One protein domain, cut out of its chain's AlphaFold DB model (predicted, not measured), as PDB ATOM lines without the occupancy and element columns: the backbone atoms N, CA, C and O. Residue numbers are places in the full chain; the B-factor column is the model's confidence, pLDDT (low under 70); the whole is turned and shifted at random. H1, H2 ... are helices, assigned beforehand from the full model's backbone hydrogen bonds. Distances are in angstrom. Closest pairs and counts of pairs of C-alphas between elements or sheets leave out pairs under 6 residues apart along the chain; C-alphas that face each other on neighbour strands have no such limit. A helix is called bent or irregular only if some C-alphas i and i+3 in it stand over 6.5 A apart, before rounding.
ATOM      1  N   LYS A   4       1.160  21.943 -28.368       87.50
ATOM      2  CA  LYS A   4       0.990  22.972 -27.329       87.50
ATOM      3  C   LYS A   4       2.320  23.609 -26.922       87.50
ATOM      4  O   LYS A   4       2.414  24.828 -26.833       87.50
ATOM      5  N   ALA A   5       3.350  22.788 -26.698       91.38
ATOM      6  CA  ALA A   5       4.671  23.265 -26.296       91.38
ATOM      7  C   ALA A   5       5.358  24.062 -27.415       91.38
ATOM      8  O   ALA A   5       5.946  25.102 -27.139       91.38
ATOM      9  N   LYS A   6       5.239  23.621 -28.677       94.50
ATOM     10  CA  LYS A   6       5.760  24.378 -29.829       94.50
ATOM     11  C   LYS A   6       5.104  25.756 -29.934       94.50
ATOM     12  O   LYS A   6       5.800  26.756 -30.074       94.50
ATOM     13  N   LEU A   7       3.776  25.803 -29.821       93.81
ATOM     14  CA  LEU A   7       3.011  27.045 -29.912       93.81
ATOM     15  C   LEU A   7       3.337  28.015 -28.773       93.81
ATOM     16  O   LEU A   7       3.482  29.210 -29.008       93.81
ATOM     17  N   PHE A   8       3.494  27.493 -27.556       94.62
ATOM     18  CA  PHE A   8       3.938  28.267 -26.402       94.62
ATOM     19  C   PHE A   8       5.297  28.926 -26.649       94.62
ATOM     20  O   PHE A   8       5.401  30.144 -26.538       94.62
ATOM     21  N   VAL A   9       6.304  28.140 -27.048       95.69
ATOM     22  CA  VAL A   9       7.657  28.658 -27.303       95.69
ATOM     23  C   VAL A   9       7.641  29.714 -28.403       95.69
ATOM     24  O   VAL A   9       8.250  30.768 -28.239       95.69
ATOM     25  N   LEU A  10       6.909  29.470 -29.493       96.56
ATOM     26  CA  LEU A  10       6.818  30.409 -30.610       96.56
ATOM     27  C   LEU A  10       6.159  31.733 -30.198       96.56
ATOM     28  O   LEU A  10       6.661  32.794 -30.555       96.56
ATOM     29  N   LEU A  11       5.085  31.687 -29.403       95.62
ATOM     30  CA  LEU A  11       4.434  32.891 -28.877       95.62
ATOM     31  C   LEU A  11       5.322  33.656 -27.895       95.62
ATOM     32  O   LEU A  11       5.381  34.882 -27.966       95.62
ATOM     33  N   THR A  12       6.007  32.956 -26.988       96.19
ATOM     34  CA  THR A  12       6.919  33.601 -26.034       96.19
ATOM     35  C   THR A  12       8.057  34.282 -26.772       96.19
ATOM     36  O   THR A  12       8.338  35.449 -26.517       96.19
ATOM     37  N   PHE A  13       8.648  33.593 -27.745       96.62
ATOM     38  CA  PHE A  13       9.687  34.160 -28.589       96.62
ATOM     39  C   PHE A  13       9.186  35.390 -29.355       96.62
ATOM     40  O   PHE A  13       9.833  36.434 -29.306       96.62
ATOM     41  N   ALA A  14       8.025  35.292 -30.008       96.62
ATOM     42  CA  ALA A  14       7.449  36.390 -30.778       96.62
ATOM     43  C   ALA A  14       7.248  37.642 -29.916       96.62
ATOM     44  O   ALA A  14       7.756  38.704 -30.264       96.62
ATOM     45  N   PHE A  15       6.594  37.521 -28.761       96.19
ATOM     46  CA  PHE A  15       6.381  38.661 -27.871       96.19
ATOM     47  C   PHE A  15       7.678  39.238 -27.305       96.19
ATOM     48  O   PHE A  15       7.835  40.459 -27.291       96.19
ATOM     49  N   SER A  16       8.617  38.389 -26.873       95.06
ATOM     50  CA  SER A  16       9.899  38.851 -26.337       95.06
ATOM     51  C   SER A  16      10.648  39.677 -27.381       95.06
ATOM     52  O   SER A  16      11.116  40.775 -27.081       95.06
ATOM     53  N   TRP A  17      10.700  39.200 -28.626       95.56
ATOM     54  CA  TRP A  17      11.342  39.931 -29.715       95.56
ATOM     55  C   TRP A  17      10.567  41.168 -30.154       95.56
ATOM     56  O   TRP A  17      11.200  42.172 -30.468       95.56
ATOM     57  N   SER A  18       9.232  41.153 -30.129       95.62
ATOM     58  CA  SER A  18       8.430  42.350 -30.405       95.62
ATOM     59  C   SER A  18       8.733  43.474 -29.417       95.62
ATOM     60  O   SER A  18       8.924  44.606 -29.847       95.62
ATOM     61  N   ILE A  19       8.843  43.175 -28.118       93.94
ATOM     62  CA  ILE A  19       9.179  44.178 -27.094       93.94
ATOM     63  C   ILE A  19      10.566  44.777 -27.362       93.94
ATOM     64  O   ILE A  19      10.720  45.999 -27.371       93.94
ATOM     65  N   VAL A  20      11.564  43.930 -27.635       92.69
ATOM     66  CA  VAL A  20      12.934  44.377 -27.943       92.69
ATOM     67  C   VAL A  20      12.974  45.220 -29.219       92.69
ATOM     68  O   VAL A  20      13.669  46.235 -29.270       92.69
ATOM     69  N   LEU A  21      12.231  44.816 -30.248       95.00
ATOM     70  CA  LEU A  21      12.184  45.510 -31.529       95.00
ATOM     71  C   LEU A  21      11.502  46.874 -31.400       95.00
ATOM     72  O   LEU A  21      12.042  47.857 -31.897       95.00
ATOM     73  N   ILE A  22      10.383  46.957 -30.674       94.69
ATOM     74  CA  ILE A  22       9.722  48.230 -30.357       94.69
ATOM     75  C   ILE A  22      10.697  49.146 -29.616       94.69
ATOM     76  O   ILE A  22      10.905  50.272 -30.051       94.69
ATOM     77  N   PHE A  23      11.358  48.647 -28.567       93.50
ATOM     78  CA  PHE A  23      12.315  49.444 -27.803       93.50
ATOM     79  C   PHE A  23      13.452  49.994 -28.677       93.50
ATOM     80  O   PHE A  23      13.742  51.189 -28.626       93.50
ATOM     81  N   LYS A  24      14.052  49.147 -29.528       92.00
ATOM     82  CA  LYS A  24      15.107  49.575 -30.459       92.00
ATOM     83  C   LYS A  24      14.621  50.620 -31.463       92.00
ATOM     84  O   LYS A  24      15.361  51.555 -31.754       92.00
ATOM     85  N   LEU A  25      13.410  50.466 -32.000       95.94
ATOM     86  CA  LEU A  25      12.851  51.397 -32.984       95.94
ATOM     87  C   LEU A  25      12.403  52.725 -32.365       95.94
ATOM     88  O   LEU A  25      12.408  53.741 -33.051       95.94
ATOM     89  N   SER A  26      12.036  52.743 -31.083       91.38
ATOM     90  CA  SER A  26      11.640  53.969 -30.384       91.38
ATOM     91  C   SER A  26      12.806  54.922 -30.098       91.38
ATOM     92  O   SER A  26      12.553  56.049 -29.682       91.38
ATOM     93  N   GLY A  27      14.062  54.493 -30.282       89.88
ATOM     94  CA  GLY A  27      15.244  55.321 -30.006       89.88
ATOM     95  C   GLY A  27      15.385  55.726 -28.534       89.88
ATOM     96  O   GLY A  27      16.093  56.678 -28.223       89.88
ATOM     97  N   LEU A  28      14.684  55.031 -27.633       89.56
ATOM     98  CA  LEU A  28      14.705  55.312 -26.205       89.56
ATOM     99  C   LEU A  28      16.064  54.930 -25.622       89.56
ATOM    100  O   LEU A  28      16.597  53.853 -25.888       89.56
ATOM    101  N   GLU A  29      16.594  55.791 -24.763       91.31
ATOM    102  CA  GLU A  29      17.799  55.474 -24.011       91.31
ATOM    103  C   GLU A  29      17.495  54.460 -22.910       91.31
ATOM    104  O   GLU A  29      16.416  54.466 -22.308       91.31
ATOM    105  N   TRP A  30      18.459  53.589 -22.620       89.62
ATOM    106  CA  TRP A  30      18.367  52.629 -21.525       89.62
ATOM    107  C   TRP A  30      18.688  53.323 -20.194       89.62
ATOM    108  O   TRP A  30      19.809  53.276 -19.697       89.62
ATOM    109  N   THR A  31      17.692  54.000 -19.625       91.50
ATOM    110  CA  THR A  31      17.775  54.698 -18.333       91.50
ATOM    111  C   THR A  31      16.920  53.978 -17.291       91.50
ATOM    112  O   THR A  31      16.127  53.099 -17.630       91.50
ATOM    113  N   GLY A  32      17.071  54.309 -16.005       88.12
ATOM    114  CA  GLY A  32      16.400  53.592 -14.907       88.12
ATOM    115  C   GLY A  32      14.886  53.424 -15.099       88.12
ATOM    116  O   GLY A  32      14.356  52.331 -14.924       88.12
ATOM    117  N   THR A  33      14.190  54.469 -15.545       88.38
ATOM    118  CA  THR A  33      12.733  54.419 -15.744       88.38
ATOM    119  C   THR A  33      12.347  53.675 -17.026       88.38
ATOM    120  O   THR A  33      11.459  52.825 -16.998       88.38
ATOM    121  N   THR A  34      13.024  53.938 -18.149       89.44
ATOM    122  CA  THR A  34      12.703  53.310 -19.447       89.44
ATOM    123  C   THR A  34      13.045  51.821 -19.468       89.44
ATOM    124  O   THR A  34      12.269  51.017 -19.983       89.44
ATOM    125  N   SER A  35      14.158  51.429 -18.846       89.38
ATOM    126  CA  SER A  35      14.541  50.024 -18.686       89.38
ATOM    127  C   SER A  35      13.517  49.247 -17.862       89.38
ATOM    128  O   SER A  35      13.141  48.141 -18.254       89.38
ATOM    129  N   LEU A  36      12.989  49.821 -16.775       92.38
ATOM    130  CA  LEU A  36      11.925  49.195 -15.983       92.38
ATOM    131  C   LEU A  36      10.642  49.005 -16.800       92.38
ATOM    132  O   LEU A  36      10.070  47.911 -16.789       92.38
ATOM    133  N   SER A  37      10.220  50.027 -17.549       90.44
ATOM    134  CA  SER A  37       9.016  49.964 -18.387       90.44
ATOM    135  C   SER A  37       9.088  48.897 -19.482       90.44
ATOM    136  O   SER A  37       8.052  48.365 -19.866       90.44
ATOM    137  N   VAL A  38      10.283  48.564 -19.974       93.19
ATOM    138  CA  VAL A  38      10.493  47.530 -21.005       93.19
ATOM    139  C   VAL A  38      10.682  46.150 -20.379       93.19
ATOM    140  O   VAL A  38      10.110  45.161 -20.844       93.19
ATOM    141  N   THR A  39      11.461  46.073 -19.301       92.31
ATOM    142  CA  THR A  39      11.840  44.802 -18.673       92.31
ATOM    143  C   THR A  39      10.669  44.168 -17.929       92.31
ATOM    144  O   THR A  39      10.502  42.950 -17.976       92.31
ATOM    145  N   LEU A  40       9.820  44.972 -17.283       93.38
ATOM    146  CA  LEU A  40       8.680  44.456 -16.530       93.38
ATOM    147  C   LEU A  40       7.697  43.684 -17.441       93.38
ATOM    148  O   LEU A  40       7.459  42.507 -17.165       93.38
ATOM    149  N   PRO A  41       7.190  44.235 -18.567       91.88
ATOM    150  CA  PRO A  41       6.398  43.464 -19.529       91.88
ATOM    151  C   PRO A  41       7.154  42.266 -20.109       91.88
ATOM    152  O   PRO A  41       6.571  41.194 -20.273       91.88
ATOM    153  N   PHE A  42       8.456  42.423 -20.377       93.81
ATOM    154  CA  PHE A  42       9.289  41.352 -20.921       93.81
ATOM    155  C   PHE A  42       9.331  40.123 -19.997       93.81
ATOM    156  O   PHE A  42       9.237  38.990 -20.475       93.81
ATOM    157  N   MET A  43       9.380  40.313 -18.677       94.38
ATOM    158  CA  MET A  43       9.341  39.212 -17.705       94.38
ATOM    159  C   MET A  43       8.000  38.465 -17.695       94.38
ATOM    160  O   MET A  43       7.967  37.258 -17.455       94.38
ATOM    161  N   PHE A  44       6.890  39.146 -17.995       94.75
ATOM    162  CA  PHE A  44       5.562  38.523 -18.052       94.75
ATOM    163  C   PHE A  44       5.284  37.780 -19.360       94.75
ATOM    164  O   PHE A  44       4.276  37.076 -19.461       94.75
ATOM    165  N   THR A  45       6.174  37.879 -20.347       95.44
ATOM    166  CA  THR A  45       5.993  37.261 -21.663       95.44
ATOM    167  C   THR A  45       5.635  35.770 -21.606       95.44
ATOM    168  O   THR A  45       4.625  35.386 -22.204       95.44
ATOM    169  N   PRO A  46       6.357  34.912 -20.851       93.31
ATOM    170  CA  PRO A  46       6.025  33.490 -20.773       93.31
ATOM    171  C   PRO A  46       4.657  33.252 -20.126       93.31
ATOM    172  O   PRO A  46       3.903  32.384 -20.562       93.31
ATOM    173  N   LEU A  47       4.292  34.042 -19.111       92.69
ATOM    174  CA  LEU A  47       2.987  33.930 -18.458       92.69
ATOM    175  C   LEU A  47       1.857  34.251 -19.444       92.69
ATOM    176  O   LEU A  47       0.903  33.479 -19.561       92.69
ATOM    177  N   LEU A  48       1.983  35.353 -20.187       93.25
ATOM    178  CA  LEU A  48       1.007  35.760 -21.198       93.25
ATOM    179  C   LEU A  48       0.870  34.702 -22.297       93.25
ATOM    180  O   LEU A  48      -0.248  34.296 -22.619       93.25
ATOM    181  N   SER A  49       1.985  34.180 -22.817       94.25
ATOM    182  CA  SER A  49       1.959  33.098 -23.806       94.25
ATOM    183  C   SER A  49       1.273  31.842 -23.268       94.25
ATOM    184  O   SER A  49       0.458  31.246 -23.971       94.25
ATOM    185  N   ALA A  50       1.547  31.446 -22.021       91.81
ATOM    186  CA  ALA A  50       0.903  30.287 -21.405       91.81
ATOM    187  C   ALA A  50      -0.615  30.479 -21.282       91.81
ATOM    188  O   ALA A  50      -1.377  29.565 -21.612       91.81
ATOM    189  N   ILE A  51      -1.062  31.665 -20.857       91.44
ATOM    190  CA  ILE A  51      -2.486  32.005 -20.747       91.44
ATOM    191  C   ILE A  51      -3.155  31.975 -22.125       91.44
ATOM    192  O   ILE A  51      -4.218  31.367 -22.264       91.44
ATOM    193  N   ILE A  52      -2.539  32.573 -23.148       92.69
ATOM    194  CA  ILE A  52      -3.089  32.607 -24.512       92.69
ATOM    195  C   ILE A  52      -3.203  31.198 -25.087       92.69
ATOM    196  O   ILE A  52      -4.265  30.826 -25.584       92.69
ATOM    197  N   VAL A  53      -2.152  30.384 -24.978       93.12
ATOM    198  CA  VAL A  53      -2.183  29.003 -25.475       93.12
ATOM    199  C   VAL A  53      -3.254  28.202 -24.740       93.12
ATOM    200  O   VAL A  53      -4.121  27.616 -25.384       93.12
ATOM    201  N   ARG A  54      -3.253  28.196 -23.404       90.12
ATOM    202  CA  ARG A  54      -4.173  27.354 -22.623       90.12
ATOM    203  C   ARG A  54      -5.618  27.827 -22.695       90.12
ATOM    204  O   ARG A  54      -6.490  27.031 -23.025       90.12
ATOM    205  N   LYS A  55      -5.880  29.098 -22.387       88.62
ATOM    206  CA  LYS A  55      -7.239  29.647 -22.259       88.62
ATOM    207  C   LYS A  55      -7.793  30.146 -23.591       88.62
ATOM    208  O   LYS A  55      -8.976  29.965 -23.856       88.62
ATOM    209  N   GLY A  56      -6.949  30.759 -24.419       88.38
ATOM    210  CA  GLY A  56      -7.356  31.318 -25.709       88.38
ATOM    211  C   GLY A  56      -7.494  30.251 -26.793       88.38
ATOM    212  O   GLY A  56      -8.556  30.115 -27.395       88.38
ATOM    213  N   ILE A  57      -6.432  29.475 -27.023       91.50
ATOM    214  CA  ILE A  57      -6.352  28.557 -28.172       91.50
ATOM    215  C   ILE A  57      -6.928  27.184 -27.827       91.50
ATOM    216  O   ILE A  57      -7.817  26.689 -28.515       91.50
ATOM    217  N   TYR A  58      -6.459  26.575 -26.737       89.88
ATOM    218  CA  TYR A  58      -6.869  25.226 -26.338       89.88
ATOM    219  C   TYR A  58      -8.074  25.194 -25.382       89.88
ATOM    220  O   TYR A  58      -8.544  24.105 -25.056       89.88
ATOM    221  N   LYS A  59      -8.591  26.362 -24.966       87.81
ATOM    222  CA  LYS A  59      -9.795  26.542 -24.125       87.81
ATOM    223  C   LYS A  59      -9.839  25.639 -22.886       87.81
ATOM    224  O   LYS A  59     -10.892  25.151 -22.477       87.81
ATOM    225  N   GLU A  60      -8.684  25.405 -22.277       87.56
ATOM    226  CA  GLU A  60      -8.570  24.598 -21.069       87.56
ATOM    227  C   GLU A  60      -9.280  25.300 -19.900       87.56
ATOM    228  O   GLU A  60      -9.067  26.486 -19.643       87.56
ATOM    229  N   LYS A  61     -10.119  24.561 -19.160       80.94
ATOM    230  CA  LYS A  61     -10.867  25.100 -18.006       80.94
ATOM    231  C   LYS A  61      -9.953  25.538 -16.853       80.94
ATOM    232  O   LYS A  61     -10.326  26.410 -16.077       80.94
ATOM    233  N   LYS A  62      -8.766  24.934 -16.735       76.62
ATOM    234  CA  LYS A  62      -7.768  25.248 -15.706       76.62
ATOM    235  C   LYS A  62      -6.572  25.948 -16.352       76.62
ATOM    236  O   LYS A  62      -5.867  25.355 -17.158       76.62
ATOM    237  N   ILE A  63      -6.332  27.202 -15.971       68.56
ATOM    238  CA  ILE A  63      -5.166  27.978 -16.434       68.56
ATOM    239  C   ILE A  63      -3.889  27.419 -15.796       68.56
ATOM    240  O   ILE A  63      -2.886  27.188 -16.470       68.56
ATOM    241  N   LYS A  71       4.833  21.370  -1.040       77.62
ATOM    242  CA  LYS A  71       5.041  20.292  -0.090       77.62
ATOM    243  C   LYS A  71       6.536  20.291   0.177       77.62
ATOM    244  O   LYS A  71       7.273  19.766  -0.664       77.62
ATOM    245  N   PRO A  72       7.001  20.918   1.273       79.00
ATOM    246  CA  PRO A  72       8.410  20.869   1.620       79.00
ATOM    247  C   PRO A  72       8.816  19.399   1.716       79.00
ATOM    248  O   PRO A  72       8.267  18.623   2.496       79.00
ATOM    249  N   ASN A  73       9.723  18.994   0.838       87.19
ATOM    250  CA  ASN A  73      10.249  17.643   0.752       87.19
ATOM    251  C   ASN A  73      11.781  17.712   0.751       87.19
ATOM    252  O   ASN A  73      12.376  18.790   0.715       87.19
ATOM    253  N   ARG A  74      12.442  16.553   0.784       88.69
ATOM    254  CA  ARG A  74      13.912  16.501   0.789       88.69
ATOM    255  C   ARG A  74      14.532  17.207  -0.427       88.69
ATOM    256  O   ARG A  74      15.576  17.832  -0.294       88.69
ATOM    257  N   TRP A  75      13.860  17.173  -1.578       88.88
ATOM    258  CA  TRP A  75      14.290  17.862  -2.798       88.88
ATOM    259  C   TRP A  75      14.147  19.383  -2.717       88.88
ATOM    260  O   TRP A  75      14.988  20.090  -3.257       88.88
ATOM    261  N   PHE A  76      13.139  19.890  -2.009       86.25
ATOM    262  CA  PHE A  76      12.983  21.312  -1.727       86.25
ATOM    263  C   PHE A  76      14.178  21.813  -0.911       86.25
ATOM    264  O   PHE A  76      14.835  22.762  -1.320       86.25
ATOM    265  N   ALA A  77      14.532  21.121   0.176       88.44
ATOM    266  CA  ALA A  77      15.709  21.472   0.976       88.44
ATOM    267  C   ALA A  77      17.015  21.381   0.163       88.44
ATOM    268  O   ALA A  77      17.837  22.293   0.214       88.44
ATOM    269  N   ALA A  78      17.185  20.324  -0.638       92.81
ATOM    270  CA  ALA A  78      18.357  20.167  -1.498       92.81
ATOM    271  C   ALA A  78      18.483  21.300  -2.533       92.81
ATOM    272  O   ALA A  78      19.563  21.864  -2.697       92.81
ATOM    273  N   ALA A  79      17.381  21.677  -3.190       88.75
ATOM    274  CA  ALA A  79      17.354  22.769  -4.162       88.75
ATOM    275  C   ALA A  79      17.686  24.130  -3.530       88.75
ATOM    276  O   ALA A  79      18.299  24.971  -4.182       88.75
ATOM    277  N   TRP A  80      17.336  24.336  -2.258       90.38
ATOM    278  CA  TRP A  80      17.711  25.542  -1.516       90.38
ATOM    279  C   TRP A  80      19.201  25.592  -1.153       90.38
ATOM    280  O   TRP A  80      19.783  26.671  -1.155       90.38
ATOM    281  N   ILE A  81      19.831  24.448  -0.863       94.81
ATOM    282  CA  ILE A  81      21.236  24.381  -0.417       94.81
ATOM    283  C   ILE A  81      22.220  24.359  -1.597       94.81
ATOM    284  O   ILE A  81      23.341  24.850  -1.467       94.81
ATOM    285  N   ILE A  82      21.817  23.833  -2.757       95.94
ATOM    286  CA  ILE A  82      22.735  23.625  -3.886       95.94
ATOM    287  C   ILE A  82      23.364  24.928  -4.400       95.94
ATOM    288  O   ILE A  82      24.559  24.951  -4.676       95.94
ATOM    289  N   MET A  83      22.597  26.021  -4.482       93.94
ATOM    290  CA  MET A  83      23.098  27.311  -4.975       93.94
ATOM    291  C   MET A  83      24.095  27.964  -4.002       93.94
ATOM    292  O   MET A  83      25.180  28.333  -4.450       93.94
ATOM    293  N   PRO A  84      23.817  28.049  -2.685       95.31
ATOM    294  CA  PRO A  84      24.817  28.455  -1.698       95.31
ATOM    295  C   PRO A  84      26.091  27.606  -1.734       95.31
ATOM    296  O   PRO A  84      27.190  28.152  -1.714       95.31
ATOM    297  N   VAL A  85      25.961  26.278  -1.826       97.12
ATOM    298  CA  VAL A  85      27.123  25.380  -1.896       97.12
ATOM    299  C   VAL A  85      27.945  25.645  -3.152       97.12
ATOM    300  O   VAL A  85      29.166  25.736  -3.061       97.12
ATOM    301  N   LEU A  86      27.298  25.822  -4.306       96.00
ATOM    302  CA  LEU A  86      27.981  26.185  -5.547       96.00
ATOM    303  C   LEU A  86      28.699  27.534  -5.427       96.00
ATOM    304  O   LEU A  86      29.843  27.628  -5.851       96.00
ATOM    305  N   ALA A  87      28.083  28.544  -4.810       94.06
ATOM    306  CA  ALA A  87      28.713  29.849  -4.598       94.06
ATOM    307  C   ALA A  87      29.945  29.774  -3.675       94.06
ATOM    308  O   ALA A  87      30.951  30.442  -3.906       94.06
ATOM    309  N   LEU A  88      29.899  28.936  -2.636       95.81
ATOM    310  CA  LEU A  88      31.058  28.701  -1.772       95.81
ATOM    311  C   LEU A  88      32.146  27.899  -2.492       95.81
ATOM    312  O   LEU A  88      33.330  28.191  -2.338       95.81
ATOM    313  N   ALA A  89      31.754  26.915  -3.302       95.12
ATOM    314  CA  ALA A  89      32.680  26.123  -4.098       95.12
ATOM    315  C   ALA A  89      33.405  26.986  -5.139       95.12
ATOM    316  O   ALA A  89      34.622  26.876  -5.267       95.12
ATOM    317  N   THR A  90      32.698  27.884  -5.834       93.06
ATOM    318  CA  THR A  90      33.334  28.818  -6.776       93.06
ATOM    319  C   THR A  90      34.309  29.745  -6.056       93.06
ATOM    320  O   THR A  90      35.421  29.931  -6.538       93.06
ATOM    321  N   MET A  91      33.957  30.251  -4.869       91.00
ATOM    322  CA  MET A  91      34.869  31.065  -4.057       91.00
ATOM    323  C   MET A  91      36.128  30.290  -3.637       91.00
ATOM    324  O   MET A  91      37.236  30.815  -3.741       91.00
ATOM    325  N   ALA A  92      35.977  29.036  -3.202       91.94
ATOM    326  CA  ALA A  92      37.102  28.180  -2.828       91.94
ATOM    327  C   ALA A  92      38.041  27.912  -4.016       91.94
ATOM    328  O   ALA A  92      39.257  28.014  -3.871       91.94
ATOM    329  N   VAL A  93      37.487  27.630  -5.200       91.94
ATOM    330  CA  VAL A  93      38.274  27.442  -6.430       91.94
ATOM    331  C   VAL A  93      39.046  28.715  -6.786       91.94
ATOM    332  O   VAL A  93      40.244  28.634  -7.056       91.94
ATOM    333  N   SER A  94      38.410  29.887  -6.715       88.75
ATOM    334  CA  SER A  94      39.071  31.170  -6.995       88.75
ATOM    335  C   SER A  94      40.235  31.467  -6.043       88.75
ATOM    336  O   SER A  94      41.239  32.034  -6.465       88.75
ATOM    337  N   LEU A  95      40.132  31.068  -4.770       87.94
ATOM    338  CA  LEU A  95      41.209  31.234  -3.783       87.94
ATOM    339  C   LEU A  95      42.374  30.260  -3.999       87.94
ATOM    340  O   LEU A  95      43.520  30.612  -3.727       87.94
ATOM    341  N   LEU A  96      42.092  29.046  -4.475       90.81
ATOM    342  CA  LEU A  96      43.110  28.031  -4.760       90.81
ATOM    343  C   LEU A  96      43.853  28.288  -6.077       90.81
ATOM    344  O   LEU A  96      44.963  27.790  -6.255       90.81
ATOM    345  N   MET A  97      43.268  29.071  -6.986       86.88
ATOM    346  CA  MET A  97      43.865  29.426  -8.276       86.88
ATOM    347  C   MET A  97      44.002  30.954  -8.439       86.88
ATOM    348  O   MET A  97      43.383  31.534  -9.339       86.88
TER     349      MET A  97
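AT A GLANCE: This is residues 4 to 63 and 71 to 97 of the 102 residues of an uncharacterized protein of Spirochaeta isovalerica (UniProt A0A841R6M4). A helical hairpin of H1 and the first arm of the bent helix H2, open toward its link, makes one part of the picture; the second arm, H2b, slants over residues 4 to 12 of H1. The long helix H3, beyond a cut in the printed part, stands free of this hairpin, with a broad gap between the two. The printed part has 87 residues with three named helices, H1, H2 and H3 in chain order, and no named strand; the class is all helix. The whole is extended, with a radius of gyration of the C-alphas of 19.7 A, and flat, spanning 50 by 42 by 23 A.

HOW THE PARTS SIT: H1, residues 4 to 25, is joined by a short link to H2, residues 32 to 57. By its hydrogen bonds H2 was assigned as one helix, but it is bent: C-alphas 43 and 46 are 7.3 A apart. Its arms, H2a at residues 32 to 43 and H2b at residues 46 to 57, stand at a steep tilt of 41 degrees. H1 and H2a form a hairpin at a shallow tilt of 16 degrees, opposite ways. They touch through residues 16 to 23 of H1 and 38 to 42 of H2a alone; their closest C-alphas, those of Ser 16 and Phe 42, are 6.0 A apart. H2b touches residues 4 to 12 of H1 alone, opposite ways at a steep tilt of 53 degrees, and the closest C-alphas, those of Thr 12 and Pro 46, are 5.3 A apart. H3, residues 74 to 96, is apart from H1, H2a and H2b. In H1 and H2b every O i to N i+4 pair is within hydrogen-bond range; in H2a 7 of 8 are, and in H3 17 of 19.

IN THESE COORDINATES: H1 begins at C-alpha 4 (0.990, 22.972, -27.329) and is 31.3 A long from first to last C-alpha. H2a measures 16.3 A and H2b 15.2 A; H2b begins at C-alpha 46 (6.025, 33.490, -20.773). H3 is 31.9 A long and ends at C-alpha 96 (43.110, 28.031, -4.760). It has a kink of 32 degrees near residue 81 and is only just irregular, with C-alphas 80 and 83 6.6 A apart.

THE WHOLE: The two C-alphas farthest apart, those of Lys 59 and Leu 96, are 56.4 A apart. Residues 24 to 29 and 71 to 97 stand free; the body without them spans 41 by 18 by 13 A. Residues 64 to 70 are not printed, and C-alphas 63 and 71 are 20.7 A apart across this cut, which lies in the link from H2 to H3. The mean pLDDT of the printed part is 91.4, and residue 63 alone is under 70.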